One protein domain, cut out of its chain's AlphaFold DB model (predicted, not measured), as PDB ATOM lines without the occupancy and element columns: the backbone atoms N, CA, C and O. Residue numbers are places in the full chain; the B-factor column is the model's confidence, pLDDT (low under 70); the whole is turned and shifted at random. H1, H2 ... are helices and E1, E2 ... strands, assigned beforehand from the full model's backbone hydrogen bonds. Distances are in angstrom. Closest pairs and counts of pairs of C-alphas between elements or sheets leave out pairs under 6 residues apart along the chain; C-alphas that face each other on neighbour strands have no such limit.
ATOM      1  N   ILE A   3     168.553 154.490 118.946       90.75
ATOM      2  CA  ILE A   3     169.630 154.959 119.814       90.75
ATOM      3  C   ILE A   3     170.471 155.978 119.057       90.75
ATOM      4  O   ILE A   3     170.738 155.812 117.867       90.75
ATOM      5  N   ARG A   4     170.866 157.042 119.744       92.81
ATOM      6  CA  ARG A   4     171.856 157.997 119.263       92.81
ATOM      7  C   ARG A   4     173.202 157.626 119.858       92.81
ATOM      8  O   ARG A   4     173.287 157.481 121.075       92.81
ATOM      9  N   ILE A   5     174.221 157.472 119.023       91.25
ATOM     10  CA  ILE A   5     175.605 157.269 119.457       91.25
ATOM     11  C   ILE A   5     176.329 158.594 119.253       91.25
ATOM     12  O   ILE A   5     176.380 159.079 118.125       91.25
ATOM     13  N   TYR A   6     176.823 159.195 120.332       91.75
ATOM     14  CA  TYR A   6     177.466 160.506 120.289       91.75
ATOM     15  C   TYR A   6     178.868 160.409 119.687       91.75
ATOM     16  O   TYR A   6     179.572 159.418 119.888       91.75
ATOM     17  N   GLU A   7     179.282 161.446 118.959       88.38
ATOM     18  CA  GLU A   7     180.686 161.585 118.579       88.38
ATOM     19  C   GLU A   7     181.516 161.937 119.813       88.38
ATOM     20  O   GLU A   7     181.000 162.444 120.816       88.38
ATOM     21  N   THR A   8     182.812 161.665 119.728       86.62
ATOM     22  CA  THR A   8     183.772 162.060 120.750       86.62
ATOM     23  C   THR A   8     184.565 163.274 120.297       86.62
ATOM     24  O   THR A   8     184.855 163.425 119.109       86.62
ATOM     25  N   ASP A   9     184.961 164.119 121.240       86.50
ATOM     26  CA  ASP A   9     185.966 165.147 120.990       86.50
ATOM     27  C   ASP A   9     187.376 164.538 120.815       86.50
ATOM     28  O   ASP A   9     187.569 163.318 120.813       86.50
ATOM     29  N   PHE A  10     188.384 165.398 120.648       84.38
ATOM     30  CA  PHE A  10     189.783 164.977 120.500       84.38
ATOM     31  C   PHE A  10     190.370 164.327 121.764       84.38
ATOM     32  O   PHE A  10     191.409 163.676 121.676       84.38
ATOM     33  N   GLU A  11     189.729 164.508 122.919       84.81
ATOM     34  CA  GLU A  11     190.117 163.914 124.201       84.81
ATOM     35  C   GLU A  11     189.383 162.585 124.459       84.81
ATOM     36  O   GLU A  11     189.700 161.877 125.412       84.81
ATOM     37  N   GLY A  12     188.450 162.204 123.579       82.25
ATOM     38  CA  GLY A  12     187.668 160.975 123.685       82.25
ATOM     39  C   GLY A  12     186.399 161.118 124.528       82.25
ATOM     40  O   GLY A  12     185.779 160.106 124.858       82.25
ATOM     41  N   HIS A  13     185.984 162.340 124.876       86.75
ATOM     42  CA  HIS A  13     184.763 162.578 125.643       86.75
ATOM     43  C   HIS A  13     183.539 162.700 124.728       86.75
ATOM     44  O   HIS A  13     183.631 163.324 123.668       86.75
ATOM     45  N   PRO A  14     182.378 162.139 125.110       87.75
ATOM     46  CA  PRO A  14     181.174 162.207 124.290       87.75
ATOM     47  C   PRO A  14     180.598 163.627 124.228       87.75
ATOM     48  O   PRO A  14     180.524 164.328 125.237       87.75
ATOM     49  N   VAL A  15     180.118 164.030 123.049       87.50
ATOM     50  CA  VAL A  15     179.510 165.348 122.819       87.50
ATOM     51  C   VAL A  15     177.998 165.203 122.604       87.50
ATOM     52  O   VAL A  15     177.531 164.846 121.522       87.50
ATOM     53  N   GLU A  16     177.212 165.532 123.632       72.56
ATOM     54  CA  GLU A  16     175.771 165.222 123.771       72.56
ATOM     55  C   GLU A  16     174.863 165.761 122.638       72.56
ATOM     56  O   GLU A  16     173.765 165.250 122.395       72.56
ATOM     57  N   CYS A  17     175.315 166.778 121.897       76.00
ATOM     58  CA  CYS A  17     174.576 167.380 120.782       76.00
ATOM     59  C   CYS A  17     174.943 166.817 119.395       76.00
ATOM     60  O   CYS A  17     174.363 167.254 118.398       76.00
ATOM     61  N   THR A  18     175.853 165.846 119.311       84.38
ATOM     62  CA  THR A  18     176.426 165.315 118.055       84.38
ATOM     63  C   THR A  18     176.049 163.850 117.810       84.38
ATOM     64  O   THR A  18     175.243 163.289 118.551       84.38
ATOM     65  N   GLY A  19     176.581 163.225 116.758       86.81
ATOM     66  CA  GLY A  19     176.432 161.786 116.566       86.81
ATOM     67  C   GLY A  19     175.257 161.319 115.720       86.81
ATOM     68  O   GLY A  19     174.377 162.088 115.320       86.81
ATOM     69  N   GLU A  20     175.269 160.015 115.455       90.75
ATOM     70  CA  GLU A  20     174.432 159.345 114.464       90.75
ATOM     71  C   GLU A  20     173.347 158.487 115.127       90.75
ATOM     72  O   GLU A  20     173.523 157.924 116.213       90.75
ATOM     73  N   PHE A  21     172.190 158.414 114.469       91.12
ATOM     74  CA  PHE A  21     171.068 157.605 114.920       91.12
ATOM     75  C   PHE A  21     171.086 156.233 114.266       91.12
ATOM     76  O   PHE A  21     171.061 156.112 113.043       91.12
ATOM     77  N   PHE A  22     170.992 155.204 115.098       91.88
ATOM     78  CA  PHE A  22     170.864 153.822 114.674       91.88
ATOM     79  C   PHE A  22     169.521 153.264 115.128       91.88
ATOM     80  O   PHE A  22     169.034 153.539 116.230       91.88
ATOM     81  N   SER A  23     168.908 152.461 114.268       90.56
ATOM     82  CA  SER A  23     167.651 151.785 114.561       90.56
ATOM     83  C   SER A  23     167.669 150.374 113.997       90.56
ATOM     84  O   SER A  23     168.360 150.084 113.023       90.56
ATOM     85  N   GLY A  24     166.925 149.482 114.641       89.50
ATOM     86  CA  GLY A  24     166.839 148.091 114.227       89.50
ATOM     87  C   GLY A  24     165.858 147.292 115.082       89.50
ATOM     88  O   GLY A  24     165.429 147.760 116.144       89.50
ATOM     89  N   PRO A  25     165.497 146.077 114.632       90.50
ATOM     90  CA  PRO A  25     164.572 145.196 115.347       90.50
ATOM     91  C   PRO A  25     165.169 144.596 116.631       90.50
ATOM     92  O   PRO A  25     164.432 144.071 117.459       90.50
ATOM     93  N   SER A  26     166.491 144.658 116.814       91.56
ATOM     94  CA  SER A  26     167.189 144.138 117.992       91.56
ATOM     95  C   SER A  26     168.442 144.959 118.312       91.56
ATOM     96  O   SER A  26     168.939 145.710 117.470       91.56
ATOM     97  N   ALA A  27     168.981 144.792 119.525       92.00
ATOM     98  CA  ALA A  27     170.260 145.393 119.910       92.00
ATOM     99  C   ALA A  27     171.404 144.932 118.994       92.00
ATOM    100  O   ALA A  27     172.234 145.745 118.598       92.00
ATOM    101  N   LEU A  28     171.414 143.651 118.605       94.44
ATOM    102  CA  LEU A  28     172.418 143.121 117.683       94.44
ATOM    103  C   LEU A  28     172.311 143.772 116.300       94.44
ATOM    104  O   LEU A  28     173.328 144.189 115.765       94.44
ATOM    105  N   ALA A  29     171.100 143.944 115.761       92.81
ATOM    106  CA  ALA A  29     170.909 144.610 114.471       92.81
ATOM    107  C   ALA A  29     171.397 146.071 114.485       92.81
ATOM    108  O   ALA A  29     171.941 146.554 113.498       92.81
ATOM    109  N   ILE A  30     171.248 146.766 115.618       92.88
ATOM    110  CA  ILE A  30     171.807 148.110 115.811       92.88
ATOM    111  C   ILE A  30     173.338 148.074 115.819       92.88
ATOM    112  O   ILE A  30     173.962 148.870 115.126       92.88
ATOM    113  N   VAL A  31     173.947 147.129 116.541       93.44
ATOM    114  CA  VAL A  31     175.407 146.932 116.531       93.44
ATOM    115  C   VAL A  31     175.910 146.608 115.121       93.44
ATOM    116  O   VAL A  31     176.961 147.095 114.715       93.44
ATOM    117  N   GLU A  32     175.160 145.834 114.339       92.94
ATOM    118  CA  GLU A  32     175.501 145.566 112.942       92.94
ATOM    119  C   GLU A  32     175.399 146.807 112.056       92.94
ATOM    120  O   GLU A  32     176.292 147.042 111.244       92.94
ATOM    121  N   ALA A  33     174.391 147.654 112.264       91.31
ATOM    122  CA  ALA A  33     174.292 148.939 111.577       91.31
ATOM    123  C   ALA A  33     175.456 149.886 111.932       91.31
ATOM    124  O   ALA A  33     175.943 150.609 111.066       91.31
ATOM    125  N   MET A  34     175.974 149.839 113.166       90.38
ATOM    126  CA  MET A  34     177.164 150.608 113.571       90.38
ATOM    127  C   MET A  34     178.453 150.151 112.858       90.38
ATOM    128  O   MET A  34     179.423 150.904 112.780       90.38
ATOM    129  N   LYS A  35     178.495 148.926 112.318       90.12
ATOM    130  CA  LYS A  35     179.674 148.361 111.637       90.12
ATOM    131  C   LYS A  35     179.805 148.775 110.167       90.12
ATOM    132  O   LYS A  35     180.675 148.257 109.477       90.12
ATOM    133  N   MET A  36     178.985 149.690 109.658       76.75
ATOM    134  CA  MET A  36     178.890 149.985 108.215       76.75
ATOM    135  C   MET A  36     180.102 150.734 107.612       76.75
ATOM    136  O   MET A  36     180.070 151.134 106.450       76.75
ATOM    137  N   SER A  37     181.201 150.884 108.357       77.06
ATOM    138  CA  SER A  37     182.486 151.360 107.835       77.06
ATOM    139  C   SER A  37     183.281 150.205 107.206       77.06
ATOM    140  O   SER A  37     183.309 149.107 107.765       77.06
ATOM    141  N   PRO A  38     184.014 150.423 106.095       76.75
ATOM    142  CA  PRO A  38     184.837 149.381 105.470       76.75
ATOM    143  C   PRO A  38     185.897 148.786 106.413       76.75
ATOM    144  O   PRO A  38     186.362 147.672 106.189       76.75
ATOM    145  N   PHE A  39     186.260 149.496 107.485       77.50
ATOM    146  CA  PHE A  39     187.229 149.040 108.484       77.50
ATOM    147  C   PHE A  39     186.614 148.181 109.599       77.50
ATOM    148  O   PHE A  39     187.348 147.508 110.322       77.50
ATOM    149  N   THR A  40     185.290 148.207 109.762       84.25
ATOM    150  CA  THR A  40     184.572 147.493 110.834       84.25
ATOM    151  C   THR A  40     183.548 146.486 110.313       84.25
ATOM    152  O   THR A  40     183.150 145.593 111.060       84.25
ATOM    153  N   ALA A  41     183.187 146.554 109.029       83.31
ATOM    154  CA  ALA A  41     182.174 145.706 108.403       83.31
ATOM    155  C   ALA A  41     182.503 144.207 108.470       83.31
ATOM    156  O   ALA A  41     181.608 143.386 108.662       83.31
ATOM    157  N   SER A  42     183.784 143.845 108.356       87.25
ATOM    158  CA  SER A  42     184.250 142.453 108.392       87.25
ATOM    159  C   SER A  42     184.443 141.891 109.802       87.25
ATOM    160  O   SER A  42     184.706 140.697 109.946       87.25
ATOM    161  N   LEU A  43     184.340 142.720 110.846       88.25
ATOM    162  CA  LEU A  43     184.532 142.260 112.217       88.25
ATOM    163  C   LEU A  43     183.353 141.392 112.660       88.25
ATOM    164  O   LEU A  43     182.197 141.678 112.352       88.25
ATOM    165  N   ASP A  44     183.633 140.361 113.449       91.56
ATOM    166  CA  ASP A  44     182.599 139.689 114.234       91.56
ATOM    167  C   ASP A  44     181.928 140.707 115.194       91.56
ATOM    168  O   ASP A  44     182.628 141.572 115.732       91.56
ATOM    169  N   PRO A  45     180.600 140.659 115.425       91.94
ATOM    170  CA  PRO A  45     179.926 141.604 116.314       91.94
ATOM    171  C   PRO A  45     180.513 141.672 117.733       91.94
ATOM    172  O   PRO A  45     180.646 142.770 118.270       91.94
ATOM    173  N   LEU A  46     180.916 140.546 118.340       92.94
ATOM    174  CA  LEU A  46     181.554 140.552 119.664       92.94
ATOM    175  C   LEU A  46     182.926 141.222 119.605       92.94
ATOM    176  O   LEU A  46     183.259 142.022 120.480       92.94
ATOM    177  N   ALA A  47     183.711 140.924 118.568       92.75
ATOM    178  CA  ALA A  47     185.012 141.555 118.362       92.75
ATOM    179  C   ALA A  47     184.884 143.074 118.158       92.75
ATOM    180  O   ALA A  47     185.663 143.840 118.725       92.75
ATOM    181  N   PHE A  48     183.875 143.515 117.403       93.94
ATOM    182  CA  PHE A  48     183.559 144.930 117.226       93.94
ATOM    183  C   PHE A  48     183.219 145.605 118.560       93.94
ATOM    184  O   PHE A  48     183.839 146.608 118.905       93.94
ATOM    185  N   MET A  49     182.297 145.035 119.342       94.69
ATOM    186  CA  MET A  49     181.894 145.620 120.626       94.69
ATOM    187  C   MET A  49     183.064 145.716 121.610       94.69
ATOM    188  O   MET A  49     183.242 146.750 122.248       94.69
ATOM    189  N   ARG A  50     183.909 144.679 121.690       93.62
ATOM    190  CA  ARG A  50     185.129 144.704 122.517       93.62
ATOM    191  C   ARG A  50     186.095 145.796 122.080       93.62
ATOM    192  O   ARG A  50     186.620 146.505 122.925       93.62
ATOM    193  N   ARG A  51     186.293 145.961 120.771       91.81
ATOM    194  CA  ARG A  51     187.156 147.013 120.225       91.81
ATOM    195  C   ARG A  51     186.641 148.412 120.560       91.81
ATOM    196  O   ARG A  51     187.442 149.286 120.864       91.81
ATOM    197  N   VAL A  52     185.328 148.631 120.497       91.44
ATOM    198  CA  VAL A  52     184.736 149.919 120.885       91.44
ATOM    199  C   VAL A  52     184.937 150.174 122.378       91.44
ATOM    200  O   VAL A  52     185.364 151.262 122.743       91.44
ATOM    201  N   LEU A  53     184.686 149.173 123.231       93.00
ATOM    202  CA  LEU A  53     184.905 149.287 124.675       93.00
ATOM    203  C   LEU A  53     186.369 149.583 125.016       93.00
ATOM    204  O   LEU A  53     186.636 150.468 125.822       93.00
ATOM    205  N   ASP A  54     187.309 148.893 124.376       92.31
ATOM    206  CA  ASP A  54     188.744 149.151 124.521       92.31
ATOM    207  C   ASP A  54     189.091 150.607 124.158       92.31
ATOM    208  O   ASP A  54     189.720 151.309 124.948       92.31
ATOM    209  N   GLY A  55     188.552 151.104 123.037       88.19
ATOM    210  CA  GLY A  55     188.748 152.481 122.576       88.19
ATOM    211  C   GLY A  55     188.220 153.566 123.523       88.19
ATOM    212  O   GLY A  55     188.738 154.678 123.497       88.19
ATOM    213  N   ILE A  56     187.241 153.252 124.379       88.38
ATOM    214  CA  ILE A  56     186.711 154.171 125.406       88.38
ATOM    215  C   ILE A  56     187.250 153.869 126.818       88.38
ATOM    216  O   ILE A  56     186.670 154.299 127.816       88.38
ATOM    217  N   GLY A  57     188.336 153.095 126.933       89.88
ATOM    218  CA  GLY A  57     188.973 152.781 128.218       89.88
ATOM    219  C   GLY A  57     188.189 151.789 129.086       89.88
ATOM    220  O   GLY A  57     188.269 151.828 130.312       89.88
ATOM    221  N   GLN A  58     187.396 150.913 128.470       91.19
ATOM    222  CA  GLN A  58     186.582 149.876 129.118       91.19
ATOM    223  C   GLN A  58     187.054 148.460 128.746       91.19
ATOM    224  O   GLN A  58     186.241 147.545 128.634       91.19
ATOM    225  N   ALA A  59     188.363 148.272 128.552       89.81
ATOM    226  CA  ALA A  59     188.954 146.994 128.143       89.81
ATOM    227  C   ALA A  59     188.635 145.835 129.112       89.81
ATOM    228  O   ALA A  59     188.408 144.710 128.673       89.81
ATOM    229  N   ASP A  60     188.545 146.118 130.416       90.62
ATOM    230  CA  ASP A  60     188.220 145.129 131.457       90.62
ATOM    231  C   ASP A  60     186.720 144.790 131.551       90.62
ATOM    232  O   ASP A  60     186.316 143.944 132.349       90.62
ATOM    233  N   PHE A  61     185.856 145.454 130.775       90.88
ATOM    234  CA  PHE A  61     184.424 145.180 130.811       90.88
ATOM    235  C   PHE A  61     184.084 143.922 130.001       90.88
ATOM    236  O   PHE A  61     184.073 143.919 128.767       90.88
ATOM    237  N   GLU A  62     183.762 142.837 130.704       88.81
ATOM    238  CA  GLU A  62     183.464 141.558 130.067       88.81
ATOM    239  C   GLU A  62     182.083 141.524 129.394       88.81
ATOM    240  O   GLU A  62     181.031 141.584 130.033       88.81
ATOM    241  N   LEU A  63     182.088 141.302 128.078       89.88
ATOM    242  CA  LEU A  63     180.908 140.903 127.314       89.88
ATOM    243  C   LEU A  63     180.817 139.372 127.298       89.88
ATOM    244  O   LEU A  63     181.502 138.709 126.509       89.88
ATOM    245  N   THR A  64     179.993 138.813 128.187       82.12
ATOM    246  CA  THR A  64     179.753 137.365 128.294       82.12
ATOM    247  C   THR A  64     178.442 136.947 127.628       82.12
ATOM    248  O   THR A  64     177.456 137.686 127.598       82.12
ATOM    249  N   GLY A  65     178.418 135.716 127.111       88.19
ATOM    250  CA  GLY A  65     177.234 135.114 126.504       88.19
ATOM    251  C   GLY A  65     177.142 135.285 124.981       88.19
ATOM    252  O   GLY A  65     178.114 135.680 124.336       88.19
ATOM    253  N   PRO A  66     175.990 134.922 124.391       92.31
ATOM    254  CA  PRO A  66     175.786 134.981 122.950       92.31
ATOM    255  C   PRO A  66     175.699 136.439 122.447       92.31
ATOM    256  O   PRO A  66     175.360 137.333 123.235       92.31
ATOM    257  N   PRO A  67     175.976 136.692 121.152       91.81
ATOM    258  CA  PRO A  67     176.057 138.037 120.576       91.81
ATOM    259  C   PRO A  67     174.835 138.919 120.846       91.81
ATOM    260  O   PRO A  67     174.981 140.112 121.098       91.81
ATOM    261  N   GLU A  68     173.633 138.341 120.866       91.88
ATOM    262  CA  GLU A  68     172.391 139.068 121.121       91.88
ATOM    263  C   GLU A  68     172.346 139.650 122.535       91.88
ATOM    264  O   GLU A  68     171.930 140.792 122.727       91.88
ATOM    265  N   LYS A  69     172.797 138.881 123.535       92.81
ATOM    266  CA  LYS A  69     172.849 139.342 124.931       92.81
ATOM    267  C   LYS A  69     173.989 140.330 125.136       92.81
ATOM    268  O   LYS A  69     173.786 141.356 125.781       92.81
ATOM    269  N   ALA A  70     175.152 140.051 124.552       94.50
ATOM    270  CA  ALA A  70     176.298 140.950 124.606       94.50
ATOM    271  C   ALA A  70     175.970 142.328 124.010       94.50
ATOM    272  O   ALA A  70     176.325 143.338 124.608       94.50
ATOM    273  N   ALA A  71     175.220 142.381 122.904       94.44
ATOM    274  CA  ALA A  71     174.778 143.633 122.288       94.44
ATOM    275  C   ALA A  71     173.903 144.485 123.214       94.44
ATOM    276  O   ALA A  71     174.075 145.701 123.274       94.44
ATOM    277  N   ILE A  72     172.994 143.869 123.975       93.31
ATOM    278  CA  ILE A  72     172.165 144.594 124.950       93.31
ATOM    279  C   ILE A  72     173.052 145.226 126.026       93.31
ATOM    280  O   ILE A  72     172.949 146.423 126.281       93.31
ATOM    281  N   VAL A  73     173.944 144.431 126.624       94.56
ATOM    282  CA  VAL A  73     174.844 144.890 127.693       94.56
ATOM    283  C   VAL A  73     175.792 145.979 127.180       94.56
ATOM    284  O   VAL A  73     176.029 146.968 127.868       94.56
ATOM    285  N   PHE A  74     176.293 145.832 125.955       95.00
ATOM    286  CA  PHE A  74     177.133 146.820 125.288       95.00
ATOM    287  C   PHE A  74     176.425 148.171 125.130       95.00
ATOM    288  O   PHE A  74     176.952 149.186 125.581       95.00
ATOM    289  N   LEU A  75     175.212 148.197 124.561       94.12
ATOM    290  CA  LEU A  75     174.462 149.447 124.390       94.12
ATOM    291  C   LEU A  75     174.108 150.083 125.741       94.12
ATOM    292  O   LEU A  75     174.269 151.288 125.912       94.12
ATOM    293  N   GLN A  76     173.716 149.274 126.732       92.75
ATOM    294  CA  GLN A  76     173.492 149.751 128.100       92.75
ATOM    295  C   GLN A  76     174.750 150.388 128.700       92.75
ATOM    296  O   GLN A  76     174.653 151.412 129.376       92.75
ATOM    297  N   ARG A  77     175.932 149.811 128.444       94.00
ATOM    298  CA  ARG A  77     177.207 150.353 128.921       94.00
ATOM    299  C   ARG A  77     177.532 151.689 128.263       94.00
ATOM    300  O   ARG A  77     177.912 152.611 128.978       94.00
ATOM    301  N   LEU A  78     177.337 151.816 126.949       93.50
ATOM    302  CA  LEU A  78     177.516 153.091 126.244       93.50
ATOM    303  C   LEU A  78     176.590 154.173 126.802       93.50
ATOM    304  O   LEU A  78     177.035 155.291 127.045       93.50
ATOM    305  N   THR A  79     175.328 153.835 127.071       92.50
ATOM    306  CA  THR A  79     174.381 154.776 127.679       92.50
ATOM    307  C   THR A  79     174.775 155.167 129.099       92.50
ATOM    308  O   THR A  79     174.733 156.344 129.435       92.50
ATOM    309  N   ALA A  80     175.218 154.217 129.925       91.62
ATOM    310  CA  ALA A  80     175.655 154.500 131.294       91.62
ATOM    311  C   ALA A  80     176.894 155.412 131.366       91.62
ATOM    312  O   ALA A  80     177.111 156.073 132.377       91.62
ATOM    313  N   LEU A  81     177.704 155.428 130.306       91.25
ATOM    314  CA  LEU A  81     178.907 156.248 130.176       91.25
ATOM    315  C   LEU A  81     178.670 157.533 129.362       91.25
ATOM    316  O   LEU A  81     179.631 158.205 129.003       91.25
ATOM    317  N   ASN A  82     177.412 157.870 129.060       91.75
ATOM    318  CA  ASN A  82     177.018 159.024 128.245       91.75
ATOM    319  C   ASN A  82     177.570 159.027 126.810       91.75
ATOM    320  O   ASN A  82     177.577 160.072 126.175       91.75
ATOM    321  N   PHE A  83     177.975 157.879 126.255       91.38
ATOM    322  CA  PHE A  83     178.323 157.744 124.829       91.38
ATOM    323  C   PHE A  83     177.105 157.477 123.941       91.38
ATOM    324  O   PHE A  83     177.200 157.543 122.716       91.38
ATOM    325  N   ALA A  84     175.956 157.170 124.541       92.69
ATOM    326  CA  ALA A  84     174.730 156.927 123.802       92.69
ATOM    327  C   ALA A  84     173.478 157.357 124.570       92.69
ATOM    328  O   ALA A  84     173.441 157.304 125.795       92.69
ATOM    329  N   GLY A  85     172.417 157.690 123.842       90.81
ATOM    330  CA  GLY A  85     171.103 158.001 124.404       90.81
ATOM    331  C   GLY A  85     169.990 157.294 123.642       90.81
ATOM    332  O   GLY A  85     169.970 157.304 122.409       90.81
ATOM    333  N   TYR A  86     169.049 156.677 124.358       87.00
ATOM    334  CA  TYR A  86     167.832 156.155 123.739       87.00
ATOM    335  C   TYR A  86     166.866 157.305 123.461       87.00
ATOM    336  O   TYR A  86     166.480 158.028 124.378       87.00
ATOM    337  N   GLU A  87     166.444 157.444 122.205       79.81
ATOM    338  CA  GLU A  87     165.269 158.249 121.891       79.81
ATOM    339  C   GLU A  87     164.041 157.353 121.986       79.81
ATOM    340  O   GLU A  87     163.839 156.461 121.161       79.81
ATOM    341  N   LEU A  88     163.222 157.602 123.007       60.16
ATOM    342  CA  LEU A  88     161.833 157.171 122.988       60.16
ATOM    343  C   LEU A  88     161.113 158.100 122.015       60.16
ATOM    344  O   LEU A  88     161.109 159.319 122.209       60.16
TER     345      LEU A  88
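What this domain is: This is residues 3 to 88 of the 112 residues of an uncharacterized protein of Victivallales bacterium CCUG 44730 (UniProt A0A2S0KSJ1). A small three-stranded sheet forms one side of this domain, and two helices, H1 and H3, are over one of its faces while its other face carries no named helix. H2 packs on H1 and H3 away from the sheet, running beside H3 at a shallow angle, while H1 crosses H3. The printed part has 86 residues with three named helices and three named strands, in the order E1, E2, H1, H2, H3, E3; the sheet order is E2, E1, E3, antiparallel throughout. The class is mixed, helices and strands. The whole is compact and rounded, with a radius of gyration of the C-alphas of 12.1 A and spans of 32 by 29 by 27 A.

How they stand to each other: Start at E1, residues 3 to 5, the inner strand. It forms a hairpin with E2, residues 20 to 23, antiparallel at 149 degrees; look for N 3 and O 22, 2.9 A apart and within hydrogen-bond range. H1, residues 27 to 34, is on the sheet at a height over the sheet of 8.0 A, over E2, and on the local plane runs slantwise to it at 37 degrees; their closest C-alphas are Ser 23 and Ile 30, 5.7 A apart. H2, residues 45 to 55, is not on the sheet. It touches H1, closest at the C-alphas of Glu 32 and Pro 45, 6.8 A, the same way at a steep tilt of 67 degrees, only just short of about perpendicular. H3, residues 67 to 80, touches H2 at a shallow tilt of 25 degrees, the same way, closest at the C-alphas of Leu 46 and Pro 67, 6.1 A. H3 also touches H1, about perpendicular at 73 degrees, with the C-alphas of Leu 28 and Ala 71 closest at 5.2 A. It is on the same face of the sheet as H1 and stands up from the sheet at 53 degrees. E3, residues 84 to 87, is antiparallel to E1 at 152 degrees, with N 4 and O 85 within hydrogen-bond range at 2.8 A. In H1, H2 and H3 every O i to N i+4 pair is within hydrogen-bond range.

Where its parts are: Find C-alpha 3 at (169.630, 154.959, 119.814), where E1 begins. H1 runs 10.7 A and H2 15.3 A. H3, the longest helix, runs 19.6 A from C-alpha 67 at (176.057, 138.037, 120.576). E1 is 6.4 A long, E2 10.2 A and E3 9.7 A, ending with C-alpha 87 at (165.269, 158.249, 121.891).

The domain as a whole: The C-alphas of Phe 10 and Pro 66 are the two farthest apart, at 33.2 A. The printed part has no cut. The links from E1 to E2 and from H2 to H3 are long. Mean pLDDT of the printed part is 89.1, and residue 88 is under 70.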